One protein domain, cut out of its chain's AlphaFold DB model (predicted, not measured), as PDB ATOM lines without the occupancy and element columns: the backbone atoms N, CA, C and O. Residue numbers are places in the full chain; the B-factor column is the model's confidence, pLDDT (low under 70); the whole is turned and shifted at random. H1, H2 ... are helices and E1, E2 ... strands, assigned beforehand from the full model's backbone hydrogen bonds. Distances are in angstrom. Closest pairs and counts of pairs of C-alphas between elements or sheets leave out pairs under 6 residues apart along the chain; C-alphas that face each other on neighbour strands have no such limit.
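Overview. This is residues 6 to 106 of the 216 residues of an uncharacterized protein of Kingdonia uniflora (UniProt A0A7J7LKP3). Two small lobes sit side by side along the longest axis, each a three-strand sheet with a helix over one face: E2, E1, E3 with H1, then E5, E4, E6 with H2. A third helix, H3, crosses the second sheet's other face. The printed part has 101 residues, in the order E1 E2 H1 E3 E4 E5 H2 E6 H3; both sheets, E2-E1-E3 and E5-E4-E6, are antiparallel. The class is mixed and the whole only just compact, close to loose: radius of gyration of the C-alphas 14.8 A, spans 40 by 33 by 23 A.

Arrangement. Begin with the hairpin of E1, residues 6 to 8, and E2, residues 15 to 17; N 6 and O 17 are 2.8 A apart. E3, residues 35 to 38, pairs with E1 through N 7 and O 36, 2.8 A. H1, residues 20 to 27, is on this sheet, over E1 at a height of 8.3 A; E2, H1, E3 form a split strand-helix-strand unit, two strands running the same way with E1 between them, its crossover right-handed. Next, E4, residues 47 to 53, and E5, residues 58 to 60, form a hairpin, with N 49 and O 60 2.9 A apart; E6, residues 77 to 82, pairs with E4 through N 50 and O 79, 2.8 A. H2, residues 63 to 70, is on this second sheet, over E4 at a height of 8.3 A, with the closest C-alphas of the two, those of Tyr 49 and Ala 66, 6.1 A apart; E5, H2, E6 form a second split strand-helix-strand unit, with E4 between the two strands in the sheet, its crossover right-handed. H3, residues 90 to 105, is on the opposite face, making three layers; it runs only just across E4, at 62 degrees on the local plane. Every O i to N i+4 pair is within hydrogen-bond range in H3, and 3 of 4 in both H1 and H2.

Along the chain. Find C-alpha 6 at (-0.353, -24.422, -94.989), where E1 begins. E4 runs 18.5 A from C-alpha 47 at (8.439, -26.532, -82.506), and E6 17.1 A. H3 runs 22.8 A to C-alpha 105 at (3.781, -31.726, -61.647).

Size, cuts and confidence. The farthest C-alphas, Asn 13 and Asp 106, are 41.7 A apart. The printed part has no cut and no long link. Its mean pLDDT is 73.8; look for values under 70 at residues 9 to 10, 30 to 33, 39 to 45 and 83 to 106.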
ATOM      1  N   TYR A   6       0.221 -23.246 -95.626       82.56
ATOM      2  CA  TYR A   6      -0.353 -24.422 -94.989       82.56
ATOM      3  C   TYR A   6       0.316 -25.655 -95.593       82.56
ATOM      4  O   TYR A   6       0.089 -25.977 -96.755       82.56
ATOM      5  N   ALA A   7       1.156 -26.331 -94.818       78.62
ATOM      6  CA  ALA A   7       1.756 -27.600 -95.196       78.62
ATOM      7  C   ALA A   7       0.769 -28.728 -94.882       78.62
ATOM      8  O   ALA A   7       0.477 -28.992 -93.718       78.62
ATOM      9  N   VAL A   8       0.228 -29.379 -95.907       79.06
ATOM     10  CA  VAL A   8      -0.560 -30.606 -95.763       79.06
ATOM     11  C   VAL A   8       0.403 -31.781 -95.784       79.06
ATOM     12  O   VAL A   8       1.053 -32.037 -96.795       79.06
ATOM     13  N   HIS A   9       0.487 -32.482 -94.659       68.62
ATOM     14  CA  HIS A   9       1.384 -33.623 -94.477       68.62
ATOM     15  C   HIS A   9       0.727 -34.939 -94.894       68.62
ATOM     16  O   HIS A   9       1.402 -35.824 -95.407       68.62
ATOM     17  N   ASP A  10      -0.587 -35.054 -94.695       66.44
ATOM     18  CA  ASP A  10      -1.371 -36.236 -95.058       66.44
ATOM     19  C   ASP A  10      -2.743 -35.787 -95.585       66.44
ATOM     20  O   ASP A  10      -3.437 -34.991 -94.956       66.44
ATOM     21  N   GLY A  11      -3.115 -36.196 -96.791       70.38
ATOM     22  CA  GLY A  11      -4.287 -35.666 -97.487       70.38
ATOM     23  C   GLY A  11      -4.353 -36.128 -98.936       70.38
ATOM     24  O   GLY A  11      -3.466 -36.831 -99.409       70.38
ATOM     25  N   LYS A  12      -5.404 -35.722 -99.662       76.94
ATOM     26  CA  LYS A  12      -5.581 -36.105-101.080       76.94
ATOM     27  C   LYS A  12      -4.357 -35.758-101.931       76.94
ATOM     28  O   LYS A  12      -3.967 -36.554-102.775       76.94
ATOM     29  N   ASN A  13      -3.770 -34.589-101.681       78.62
ATOM     30  CA  ASN A  13      -2.496 -34.164-102.242       78.62
ATOM     31  C   ASN A  13      -1.675 -33.492-101.125       78.62
ATOM     32  O   ASN A  13      -2.012 -32.382-100.715       78.62
ATOM     33  N   PRO A  14      -0.643 -34.155-100.581       80.12
ATOM     34  CA  PRO A  14       0.287 -33.526 -99.648       80.12
ATOM     35  C   PRO A  14       1.097 -32.425-100.343       80.12
ATOM     36  O   PRO A  14       1.474 -32.565-101.508       80.12
ATOM     37  N   GLY A  15       1.373 -31.327 -99.642       78.19
ATOM     38  CA  GLY A  15       2.084 -30.191-100.228       78.19
ATOM     39  C   GLY A  15       1.882 -28.872 -99.489       78.19
ATOM     40  O   GLY A  15       1.208 -28.807 -98.463       78.19
ATOM     41  N   LEU A  16       2.494 -27.813-100.020       80.75
ATOM     42  CA  LEU A  16       2.396 -26.455 -99.490       80.75
ATOM     43  C   LEU A  16       1.259 -25.697-100.185       80.75
ATOM     44  O   LEU A  16       1.179 -25.686-101.411       80.75
ATOM     45  N   TYR A  17       0.410 -25.041 -99.402       83.56
ATOM     46  CA  TYR A  17      -0.740 -24.289 -99.889       83.56
ATOM     47  C   TYR A  17      -0.707 -22.845 -99.392       83.56
ATOM     48  O   TYR A  17      -0.559 -22.593 -98.198       83.56
ATOM     49  N   ASP A  18      -0.938 -21.892-100.292       85.31
ATOM     50  CA  ASP A  18      -0.956 -20.454 -99.969       85.31
ATOM     51  C   ASP A  18      -2.287 -20.004 -99.343       85.31
ATOM     52  O   ASP A  18      -2.448 -18.849 -98.936       85.31
ATOM     53  N   SER A  19      -3.276 -20.902 -99.302       86.31
ATOM     54  CA  SER A  19      -4.627 -20.615 -98.840       86.31
ATOM     55  C   SER A  19      -5.175 -21.747 -97.969       86.31
ATOM     56  O   SER A  19      -4.996 -22.936 -98.246       86.31
ATOM     57  N   TRP A  20      -5.884 -21.369 -96.902       80.62
ATOM     58  CA  TRP A  20      -6.600 -22.332 -96.068       80.62
ATOM     59  C   TRP A  20      -7.662 -23.122 -96.848       80.62
ATOM     60  O   TRP A  20      -7.730 -24.326 -96.636       80.62
ATOM     61  N   PRO A  21      -8.480 -22.522 -97.737       87.94
ATOM     62  CA  PRO A  21      -9.445 -23.283 -98.530       87.94
ATOM     63  C   PRO A  21      -8.823 -24.446 -99.316       87.94
ATOM     64  O   PRO A  21      -9.363 -25.552 -99.276       87.94
ATOM     65  N   ASP A  22      -7.671 -24.225 -99.957       86.12
ATOM     66  CA  ASP A  22      -7.008 -25.251-100.773       86.12
ATOM     67  C   ASP A  22      -6.392 -26.354 -99.910       86.12
ATOM     68  O   ASP A  22      -6.553 -27.538-100.215       86.12
ATOM     69  N   ALA A  23      -5.760 -25.972 -98.795       84.19
ATOM     70  CA  ALA A  23      -5.228 -26.908 -97.808       84.19
ATOM     71  C   ALA A  23      -6.346 -27.736 -97.165       84.19
ATOM     72  O   ALA A  23      -6.259 -28.962 -97.084       84.19
ATOM     73  N   LYS A  24      -7.438 -27.071 -96.758       83.50
ATOM     74  CA  LYS A  24      -8.622 -27.691 -96.160       83.50
ATOM     75  C   LYS A  24      -9.192 -28.751 -97.088       83.50
ATOM     76  O   LYS A  24      -9.491 -29.836 -96.617       83.50
ATOM     77  N   ALA A  25      -9.301 -28.479 -98.388       85.94
ATOM     78  CA  ALA A  25      -9.820 -29.443 -99.360       85.94
ATOM     79  C   ALA A  25      -9.022 -30.763 -99.417       85.94
ATOM     80  O   ALA A  25      -9.578 -31.794 -99.812       85.94
ATOM     81  N   GLN A  26      -7.748 -30.750 -99.003       82.62
ATOM     82  CA  GLN A  26      -6.910 -31.950 -98.951       82.62
ATOM     83  C   GLN A  26      -7.085 -32.757 -97.666       82.62
ATOM     84  O   GLN A  26      -6.947 -33.979 -97.703       82.62
ATOM     85  N   VAL A  27      -7.381 -32.078 -96.555       79.75
ATOM     86  CA  VAL A  27      -7.484 -32.663 -95.205       79.75
ATOM     87  C   VAL A  27      -8.926 -32.869 -94.739       79.75
ATOM     88  O   VAL A  27      -9.164 -33.459 -93.689       79.75
ATOM     89  N   ASP A  28      -9.905 -32.369 -95.492       79.31
ATOM     90  CA  ASP A  28     -11.323 -32.483 -95.160       79.31
ATOM     91  C   ASP A  28     -11.739 -33.958 -95.100       79.31
ATOM     92  O   ASP A  28     -11.581 -34.707 -96.067       79.31
ATOM     93  N   GLY A  29     -12.252 -34.381 -93.944       73.12
ATOM     94  CA  GLY A  29     -12.625 -35.772 -93.687       73.12
ATOM     95  C   GLY A  29     -11.472 -36.697 -93.278       73.12
ATOM     96  O   GLY A  29     -11.740 -37.851 -92.957       73.12
ATOM     97  N   GLN A  30     -10.223 -36.216 -93.229       67.38
ATOM     98  CA  GLN A  30      -9.106 -36.975 -92.663       67.38
ATOM     99  C   GLN A  30      -9.045 -36.788 -91.137       67.38
ATOM    100  O   GLN A  30      -9.032 -35.650 -90.648       67.38
ATOM    101  N   PRO A  31      -9.012 -37.875 -90.347       58.28
ATOM    102  CA  PRO A  31      -8.839 -37.772 -88.907       58.28
ATOM    103  C   PRO A  31      -7.417 -37.292 -88.589       58.28
ATOM    104  O   PRO A  31      -6.446 -37.976 -88.898       58.28
ATOM    105  N   GLY A  32      -7.287 -36.140 -87.920       56.53
ATOM    106  CA  GLY A  32      -6.035 -35.808 -87.229       56.53
ATOM    107  C   GLY A  32      -5.340 -34.482 -87.490       56.53
ATOM    108  O   GLY A  32      -4.158 -34.366 -87.176       56.53
ATOM    109  N   ASN A  33      -6.025 -33.463 -88.013       60.84
ATOM    110  CA  ASN A  33      -5.399 -32.162 -88.284       60.84
ATOM    111  C   ASN A  33      -4.082 -32.329 -89.069       60.84
ATOM    112  O   ASN A  33      -3.022 -31.869 -88.654       60.84
ATOM    113  N   CYS A  34      -4.146 -33.041 -90.189       70.06
ATOM    114  CA  CYS A  34      -3.010 -33.407 -91.036       70.06
ATOM    115  C   CYS A  34      -2.441 -32.238 -91.867       70.06
ATOM    116  O   CYS A  34      -1.793 -32.438 -92.894       70.06
ATOM    117  N   TYR A  35      -2.656 -31.011 -91.396       73.44
ATOM    118  CA  TYR A  35      -2.043 -29.802 -91.917       73.44
ATOM    119  C   TYR A  35      -1.368 -29.014 -90.794       73.44
ATOM    120  O   TYR A  35      -1.801 -29.011 -89.639       73.44
ATOM    121  N   GLU A  36      -0.322 -28.290 -91.157       74.06
ATOM    122  CA  GLU A  36       0.421 -27.405 -90.283       74.06
ATOM    123  C   GLU A  36       0.528 -26.028 -90.922       74.06
ATOM    124  O   GLU A  36       0.824 -25.878 -92.104       74.06
ATOM    125  N   LYS A  37       0.259 -24.996 -90.129       74.38
ATOM    126  CA  LYS A  37       0.458 -23.620 -90.560       74.38
ATOM    127  C   LYS A  37       1.943 -23.299 -90.433       74.38
ATOM    128  O   LYS A  37       2.461 -23.317 -89.315       74.38
ATOM    129  N   VAL A  38       2.591 -23.016 -91.554       74.25
ATOM    130  CA  VAL A  38       4.014 -22.685 -91.626       74.25
ATOM    131  C   VAL A  38       4.206 -21.196 -91.889       74.25
ATOM    132  O   VAL A  38       3.333 -20.512 -92.445       74.25
ATOM    133  N   ASP A  39       5.344 -20.690 -91.432       69.00
ATOM    134  CA  ASP A  39       5.726 -19.298 -91.620       69.00
ATOM    135  C   ASP A  39       6.004 -19.004 -93.112       69.00
ATOM    136  O   ASP A  39       6.177 -19.927 -93.915       69.00
ATOM    137  N   PRO A  40       6.038 -17.724 -93.532       65.44
ATOM    138  CA  PRO A  40       6.250 -17.347 -94.931       65.44
ATOM    139  C   PRO A  40       7.560 -17.857 -95.556       65.44
ATOM    140  O   PRO A  40       7.672 -17.843 -96.778       65.44
ATOM    141  N   SER A  41       8.539 -18.299 -94.752       62.69
ATOM    142  CA  SER A  41       9.790 -18.907 -95.233       62.69
ATOM    143  C   SER A  41       9.614 -20.337 -95.759       62.69
ATOM    144  O   SER A  41      10.535 -20.869 -96.373       62.69
ATOM    145  N   GLY A  42       8.453 -20.967 -95.536       59.31
ATOM    146  CA  GLY A  42       8.216 -22.372 -95.881       59.31
ATOM    147  C   GLY A  42       8.894 -23.365 -94.930       59.31
ATOM    148  O   GLY A  42       8.801 -24.572 -95.142       59.31
ATOM    149  N   GLU A  43       9.553 -22.881 -93.875       58.19
ATOM    150  CA  GLU A  43      10.152 -23.727 -92.847       58.19
ATOM    151  C   GLU A  43       9.083 -24.229 -91.874       58.19
ATOM    152  O   GLU A  43       8.147 -23.509 -91.504       58.19
ATOM    153  N   ALA A  44       9.224 -25.487 -91.450       58.44
ATOM    154  CA  ALA A  44       8.405 -26.032 -90.378       58.44
ATOM    155  C   ALA A  44       8.553 -25.134 -89.139       58.44
ATOM    156  O   ALA A  44       9.661 -24.669 -88.853       58.44
ATOM    157  N   PRO A  45       7.462 -24.866 -88.398       61.53
ATOM    158  CA  PRO A  45       7.559 -24.031 -87.215       61.53
ATOM    159  C   PRO A  45       8.588 -24.640 -86.265       61.53
ATOM    160  O   PRO A  45       8.610 -25.854 -86.086       61.53
ATOM    161  N   ASP A  46       9.401 -23.786 -85.643       71.56
ATOM    162  CA  ASP A  46      10.482 -24.151 -84.719       71.56
ATOM    163  C   ASP A  46       9.941 -24.761 -83.407       71.56
ATOM    164  O   ASP A  46       9.999 -24.183 -82.315       71.56
ATOM    165  N   LYS A  47       9.264 -25.903 -83.528       74.56
ATOM    166  CA  LYS A  47       8.439 -26.532 -82.506       74.56
ATOM    167  C   LYS A  47       8.643 -28.039 -82.537       74.56
ATOM    168  O   LYS A  47       8.594 -28.662 -83.590       74.56
ATOM    169  N   LYS A  48       8.809 -28.620 -81.355       83.19
ATOM    170  CA  LYS A  48       8.806 -30.065 -81.127       83.19
ATOM    171  C   LYS A  48       7.518 -30.465 -80.421       83.19
ATOM    172  O   LYS A  48       6.886 -29.651 -79.740       83.19
ATOM    173  N   TYR A  49       7.136 -31.720 -80.584       83.94
ATOM    174  CA  TYR A  49       5.921 -32.287 -80.020       83.94
ATOM    175  C   TYR A  49       6.303 -33.358 -79.006       83.94
ATOM    176  O   TYR A  49       6.881 -34.373 -79.372       83.94
ATOM    177  N   VAL A  50       5.993 -33.133 -77.735       84.50
ATOM    178  CA  VAL A  50       6.271 -34.084 -76.659       84.50
ATOM    179  C   VAL A  50       4.986 -34.806 -76.311       84.50
ATOM    180  O   VAL A  50       4.012 -34.179 -75.907       84.50
ATOM    181  N   VAL A  51       4.974 -36.119 -76.492       83.88
ATOM    182  CA  VAL A  51       3.874 -36.997 -76.100       83.88
ATOM    183  C   VAL A  51       4.215 -37.573 -74.735       83.88
ATOM    184  O   VAL A  51       5.164 -38.343 -74.601       83.88
ATOM    185  N   HIS A  52       3.441 -37.186 -73.725       78.00
ATOM    186  CA  HIS A  52       3.564 -37.701 -72.363       78.00
ATOM    187  C   HIS A  52       2.768 -38.993 -72.192       78.00
ATOM    188  O   HIS A  52       3.252 -39.951 -71.600       78.00
ATOM    189  N   GLU A  53       1.552 -39.021 -72.738       77.38
ATOM    190  CA  GLU A  53       0.657 -40.176 -72.695       77.38
ATOM    191  C   GLU A  53       0.151 -40.454 -74.108       77.38
ATOM    192  O   GLU A  53      -0.404 -39.581 -74.779       77.38
ATOM    193  N   GLY A  54       0.378 -41.674 -74.577       85.31
ATOM    194  CA  GLY A  54       0.061 -42.109 -75.928       85.31
ATOM    195  C   GLY A  54       0.572 -43.524 -76.170       85.31
ATOM    196  O   GLY A  54       1.159 -44.149 -75.287       85.31
ATOM    197  N   SER A  55       0.391 -44.015 -77.393       84.69
ATOM    198  CA  SER A  55       0.863 -45.339 -77.817       84.69
ATOM    199  C   SER A  55       2.371 -45.503 -77.617       84.69
ATOM    200  O   SER A  55       2.832 -46.567 -77.208       84.69
ATOM    201  N   LYS A  56       3.137 -44.439 -77.887       83.81
ATOM    202  CA  LYS A  56       4.557 -44.322 -77.551       83.81
ATOM    203  C   LYS A  56       4.823 -42.914 -77.012       83.81
ATOM    204  O   LYS A  56       4.733 -41.957 -77.779       83.81
ATOM    205  N   PRO A  57       5.110 -42.769 -75.711       84.19
ATOM    206  CA  PRO A  57       5.626 -41.523 -75.168       84.19
ATOM    207  C   PRO A  57       6.994 -41.195 -75.765       84.19
ATOM    208  O   PRO A  57       7.769 -42.091 -76.104       84.19
ATOM    209  N   GLY A  58       7.291 -39.908 -75.889       81.31
ATOM    210  CA  GLY A  58       8.549 -39.440 -76.455       81.31
ATOM    211  C   GLY A  58       8.410 -38.096 -77.146       81.31
ATOM    212  O   GLY A  58       7.388 -37.417 -77.038       81.31
ATOM    213  N   VAL A  59       9.456 -37.707 -77.865       81.12
ATOM    214  CA  VAL A  59       9.498 -36.430 -78.572       81.12
ATOM    215  C   VAL A  59       9.562 -36.648 -80.069       81.12
ATOM    216  O   VAL A  59      10.293 -37.503 -80.564       81.12
ATOM    217  N   TYR A  60       8.790 -35.836 -80.775       81.69
ATOM    218  CA  TYR A  60       8.572 -35.915 -82.202       81.69
ATOM    219  C   TYR A  60       8.861 -34.573 -82.857       81.69
ATOM    220  O   TYR A  60       8.538 -33.503 -82.328       81.69
ATOM    221  N   ASP A  61       9.450 -34.642 -84.045       79.31
ATOM    222  CA  ASP A  61       9.850 -33.464 -84.813       79.31
ATOM    223  C   ASP A  61       8.690 -32.865 -85.607       79.31
ATOM    224  O   ASP A  61       8.799 -31.754 -86.117       79.31
ATOM    225  N   SER A  62       7.571 -33.586 -85.709       77.56
ATOM    226  CA  SER A  62       6.411 -33.163 -86.480       77.56
ATOM    227  C   SER A  62       5.095 -33.572 -85.823       77.56
ATOM    228  O   SER A  62       5.003 -34.574 -85.106       77.56
ATOM    229  N   TRP A  63       4.045 -32.793 -86.098       77.06
ATOM    230  CA  TRP A  63       2.701 -33.098 -85.614       77.06
ATOM    231  C   TRP A  63       2.198 -34.472 -86.074       77.06
ATOM    232  O   TRP A  63       1.688 -35.190 -85.221       77.06
ATOM    233  N   PRO A  64       2.357 -34.901 -87.343       79.94
ATOM    234  CA  PRO A  64       1.887 -36.217 -87.779       79.94
ATOM    235  C   PRO A  64       2.447 -37.377 -86.943       79.94
ATOM    236  O   PRO A  64       1.705 -38.283 -86.570       79.94
ATOM    237  N   GLN A  65       3.737 -37.323 -86.591       83.25
ATOM    238  CA  GLN A  65       4.381 -38.353 -85.773       83.25
ATOM    239  C   GLN A  65       3.812 -38.401 -84.349       83.25
ATOM    240  O   GLN A  65       3.514 -39.488 -83.850       83.25
ATOM    241  N   ALA A  66       3.627 -37.236 -83.719       84.50
ATOM    242  CA  ALA A  66       3.034 -37.130 -82.387       84.50
ATOM    243  C   ALA A  66       1.547 -37.502 -82.386       84.50
ATOM    244  O   ALA A  66       1.097 -38.260 -81.530       84.50
ATOM    245  N   HIS A  67       0.792 -37.013 -83.374       82.56
ATOM    246  CA  HIS A  67      -0.628 -37.292 -83.554       82.56
ATOM    247  C   HIS A  67      -0.887 -38.795 -83.650       82.56
ATOM    248  O   HIS A  67      -1.785 -39.295 -82.981       82.56
ATOM    249  N   ALA A  68      -0.060 -39.529 -84.401       84.75
ATOM    250  CA  ALA A  68      -0.154 -40.984 -84.498       84.75
ATOM    251  C   ALA A  68      -0.024 -41.701 -83.140       84.75
ATOM    252  O   ALA A  68      -0.530 -42.811 -82.993       84.75
ATOM    253  N   GLN A  69       0.622 -41.088 -82.141       86.19
ATOM    254  CA  GLN A  69       0.726 -41.673 -80.803       86.19
ATOM    255  C   GLN A  69      -0.468 -41.343 -79.914       86.19
ATOM    256  O   GLN A  69      -0.852 -42.171 -79.092       86.19
ATOM    257  N   VAL A  70      -1.033 -40.143 -80.051       84.38
ATOM    258  CA  VAL A  70      -2.127 -39.668 -79.188       84.38
ATOM    259  C   VAL A  70      -3.508 -40.014 -79.732       84.38
ATOM    260  O   VAL A  70      -4.462 -40.165 -78.973       84.38
ATOM    261  N   THR A  71      -3.640 -40.155 -81.049       82.44
ATOM    262  CA  THR A  71      -4.927 -40.401 -81.693       82.44
ATOM    263  C   THR A  71      -5.498 -41.755 -81.285       82.44
ATOM    264  O   THR A  71      -4.808 -42.772 -81.293       82.44
ATOM    265  N   GLY A  72      -6.764 -41.764 -80.865       78.94
ATOM    266  CA  GLY A  72      -7.437 -42.973 -80.387       78.94
ATOM    267  C   GLY A  72      -6.923 -43.531 -79.052       78.94
ATOM    268  O   GLY A  72      -7.480 -44.521 -78.585       78.94
ATOM    269  N   TYR A  73      -5.923 -42.910 -78.413       76.62
ATOM    270  CA  TYR A  73      -5.400 -43.347 -77.119       76.62
ATOM    271  C   TYR A  73      -6.180 -42.675 -75.969       76.62
ATOM    272  O   TYR A  73      -6.144 -41.447 -75.834       76.62
ATOM    273  N   PRO A  74      -6.915 -43.429 -75.125       76.12
ATOM    274  CA  PRO A  74      -7.654 -42.848 -74.007       76.12
ATOM    275  C   PRO A  74      -6.711 -42.164 -73.014       76.12
ATOM    276  O   PRO A  74      -5.768 -42.779 -72.531       76.12
ATOM    277  N   GLY A  75      -6.979 -40.898 -72.697       71.19
ATOM    278  CA  GLY A  75      -6.134 -40.124 -71.779       71.19
ATOM    279  C   GLY A  75      -4.880 -39.534 -72.423       71.19
ATOM    280  O   GLY A  75      -4.057 -38.982 -71.710       71.19
ATOM    281  N   SER A  76      -4.745 -39.593 -73.754       80.56
ATOM    282  CA  SER A  76      -3.583 -39.038 -74.446       80.56
ATOM    283  C   SER A  76      -3.275 -37.593 -74.038       80.56
ATOM    284  O   SER A  76      -4.177 -36.747 -74.021       80.56
ATOM    285  N   ASP A  77      -2.001 -37.302 -73.802       78.94
ATOM    286  CA  ASP A  77      -1.514 -36.008 -73.335       78.94
ATOM    287  C   ASP A  77      -0.236 -35.647 -74.090       78.94
ATOM    288  O   ASP A  77       0.719 -36.428 -74.140       78.94
ATOM    289  N   PHE A  78      -0.221 -34.462 -74.692       83.75
ATOM    290  CA  PHE A  78       0.930 -33.956 -75.427       83.75
ATOM    291  C   PHE A  78       1.091 -32.450 -75.232       83.75
ATOM    292  O   PHE A  78       0.122 -31.711 -75.051       83.75
ATOM    293  N   GLU A  79       2.329 -31.985 -75.337       81.62
ATOM    294  CA  GLU A  79       2.687 -30.575 -75.280       81.62
ATOM    295  C   GLU A  79       3.522 -30.195 -76.505       81.62
ATOM    296  O   GLU A  79       4.358 -30.955 -76.992       81.62
ATOM    297  N   ARG A  80       3.290 -28.989 -77.027       81.50
ATOM    298  CA  ARG A  80       4.099 -28.429 -78.109       81.50
ATOM    299  C   ARG A  80       5.081 -27.428 -77.526       81.50
ATOM    300  O   ARG A  80       4.667 -26.405 -76.979       81.50
ATOM    301  N   VAL A  81       6.367 -27.700 -77.687       78.12
ATOM    302  CA  VAL A  81       7.460 -26.904 -77.122       78.12
ATOM    303  C   VAL A  81       8.253 -26.218 -78.222       78.12
ATOM    304  O   VAL A  81       8.281 -26.689 -79.353       78.12
ATOM    305  N   LYS A  82       8.885 -25.084 -77.912       74.25
ATOM    306  CA  LYS A  82       9.790 -24.410 -78.854       74.25
ATOM    307  C   LYS A  82      11.099 -25.184 -78.963       74.25
ATOM    308  O   LYS A  82      11.611 -25.631 -77.938       74.25
ATOM    309  N   SER A  83      11.661 -25.266 -80.167       67.19
ATOM    310  CA  SER A  83      12.957 -25.915 -80.399       67.19
ATOM    311  C   SER A  83      14.091 -25.230 -79.638       67.19
ATOM    312  O   SER A  83      15.035 -25.887 -79.243       67.19
ATOM    313  N   SER A  84      13.974 -23.935 -79.314       64.31
ATOM    314  CA  SER A  84      14.962 -23.229 -78.482       64.31
ATOM    315  C   SER A  84      15.145 -23.808 -77.068       64.31
ATOM    316  O   SER A  84      16.099 -23.451 -76.387       64.31
ATOM    317  N   ILE A  85      14.197 -24.620 -76.585       63.81
ATOM    318  CA  ILE A  85      14.291 -25.345 -75.303       63.81
ATOM    319  C   ILE A  85      14.938 -26.729 -75.515       63.81
ATOM    320  O   ILE A  85      15.283 -27.413 -74.560       63.81
ATOM    321  N   TYR A  86      15.111 -27.140 -76.768       63.41
ATOM    322  CA  TYR A  86      15.466 -28.480 -77.194       63.41
ATOM    323  C   TYR A  86      16.878 -28.508 -77.784       63.41
ATOM    324  O   TYR A  86      17.177 -27.807 -78.747       63.41
ATOM    325  N   GLY A  87      17.760 -29.334 -77.230       57.38
ATOM    326  CA  GLY A  87      19.032 -29.659 -77.878       57.38
ATOM    327  C   GLY A  87      18.868 -30.793 -78.896       57.38
ATOM    328  O   GLY A  87      17.921 -31.574 -78.837       57.38
ATOM    329  N   SER A  88      19.787 -30.890 -79.856       57.53
ATOM    330  CA  SER A  88      19.714 -31.870 -80.952       57.53
ATOM    331  C   SER A  88      20.111 -33.300 -80.552       57.53
ATOM    332  O   SER A  88      20.061 -34.194 -81.394       57.53
ATOM    333  N   THR A  89      20.553 -33.525 -79.311       61.00
ATOM    334  CA  THR A  89      21.081 -34.817 -78.842       61.00
ATOM    335  C   THR A  89      20.049 -35.589 -78.022       61.00
ATOM    336  O   THR A  89      19.131 -35.004 -77.451       61.00
ATOM    337  N   GLU A  90      20.212 -36.914 -77.938       62.53
ATOM    338  CA  GLU A  90      19.324 -37.798 -77.166       62.53
ATOM    339  C   GLU A  90      19.273 -37.431 -75.672       62.53
ATOM    340  O   GLU A  90      18.226 -37.520 -75.036       62.53
ATOM    341  N   GLU A  91      20.379 -36.918 -75.130       61.62
ATOM    342  CA  GLU A  91      20.482 -36.414 -73.755       61.62
ATOM    343  C   GLU A  91      19.605 -35.175 -73.543       61.62
ATOM    344  O   GLU A  91      18.879 -35.088 -72.554       61.62
ATOM    345  N   SER A  92      19.576 -34.261 -74.520       64.06
ATOM    346  CA  SER A  92      18.677 -33.104 -74.489       64.06
ATOM    347  C   SER A  92      17.207 -33.514 -74.574       64.06
ATOM    348  O   SER A  92      16.346 -32.833 -74.021       64.06
ATOM    349  N   LYS A  93      16.899 -34.637 -75.239       63.38
ATOM    350  CA  LYS A  93      15.532 -35.170 -75.284       63.38
ATOM    351  C   LYS A  93      15.066 -35.625 -73.907       63.38
ATOM    352  O   LYS A  93      13.939 -35.317 -73.525       63.38
ATOM    353  N   GLN A  94      15.936 -36.316 -73.170       62.03
ATOM    354  CA  GLN A  94      15.652 -36.793 -71.819       62.03
ATOM    355  C   GLN A  94      15.516 -35.627 -70.828       62.03
ATOM    356  O   GLN A  94      14.563 -35.597 -70.054       62.03
ATOM    357  N   GLU A  95      16.407 -34.636 -70.904       64.62
ATOM    358  CA  GLU A  95      16.361 -33.433 -70.062       64.62
ATOM    359  C   GLU A  95      15.086 -32.614 -70.317       64.62
ATOM    360  O   GLU A  95      14.435 -32.143 -69.387       64.62
ATOM    361  N   VAL A  96      14.652 -32.504 -71.578       64.50
ATOM    362  CA  VAL A  96      13.373 -31.863 -71.906       64.50
ATOM    363  C   VAL A  96      12.192 -32.674 -71.382       64.50
ATOM    364  O   VAL A  96      11.249 -32.077 -70.865       64.50
ATOM    365  N   CYS A  97      12.224 -34.005 -71.473       61.84
ATOM    366  CA  CYS A  97      11.201 -34.845 -70.848       61.84
ATOM    367  C   CYS A  97      11.117 -34.585 -69.337       61.84
ATOM    368  O   CYS A  97      10.018 -34.351 -68.844       61.84
ATOM    369  N   GLU A  98      12.247 -34.515 -68.629       65.31
ATOM    370  CA  GLU A  98      12.297 -34.237 -67.186       65.31
ATOM    371  C   GLU A  98      11.793 -32.820 -66.847       65.31
ATOM    372  O   GLU A  98      10.961 -32.637 -65.956       65.31
ATOM    373  N   ILE A  99      12.208 -31.802 -67.610       65.94
ATOM    374  CA  ILE A  99      11.727 -30.417 -67.462       65.94
ATOM    375  C   ILE A  99      10.210 -30.332 -67.683       65.94
ATOM    376  O   ILE A  99       9.513 -29.572 -67.001       65.94
ATOM    377  N   LEU A 100       9.676 -31.076 -68.651       66.00
ATOM    378  CA  LEU A 100       8.246 -31.072 -68.948       66.00
ATOM    379  C   LEU A 100       7.441 -31.906 -67.953       66.00
ATOM    380  O   LEU A 100       6.356 -31.470 -67.567       66.00
ATOM    381  N   GLU A 101       7.965 -33.033 -67.471       65.81
ATOM    382  CA  GLU A 101       7.390 -33.768 -66.340       65.81
ATOM    383  C   GLU A 101       7.319 -32.879 -65.098       65.81
ATOM    384  O   GLU A 101       6.264 -32.782 -64.467       65.81
ATOM    385  N   TYR A 102       8.377 -32.118 -64.810       59.81
ATOM    386  CA  TYR A 102       8.376 -31.132 -63.732       59.81
ATOM    387  C   TYR A 102       7.300 -30.049 -63.937       59.81
ATOM    388  O   TYR A 102       6.541 -29.733 -63.017       59.81
ATOM    389  N   ARG A 103       7.136 -29.520 -65.161       61.81
ATOM    390  CA  ARG A 103       6.031 -28.592 -65.490       61.81
ATOM    391  C   ARG A 103       4.646 -29.237 -65.406       61.81
ATOM    392  O   ARG A 103       3.665 -28.528 -65.169       61.81
ATOM    393  N   LYS A 104       4.527 -30.548 -65.621       61.84
ATOM    394  CA  LYS A 104       3.277 -31.299 -65.446       61.84
ATOM    395  C   LYS A 104       2.938 -31.423 -63.962       61.84
ATOM    396  O   LYS A 104       1.805 -31.122 -63.597       61.84
ATOM    397  N   MET A 105       3.924 -31.721 -63.112       60.50
ATOM    398  CA  MET A 105       3.781 -31.726 -61.647       60.50
ATOM    399  C   MET A 105       3.403 -30.352 -61.065       60.50
ATOM    400  O   MET A 105       2.865 -30.279 -59.958       60.50
ATOM    401  N   ASP A 106       3.621 -29.263 -61.810       64.44
ATOM    402  CA  ASP A 106       3.187 -27.920 -61.412       64.44
ATOM    403  C   ASP A 106       1.650 -27.746 -61.468       64.44
ATOM    404  O   ASP A 106       1.056 -26.910 -60.780       64.44
TER     405      ASP A 106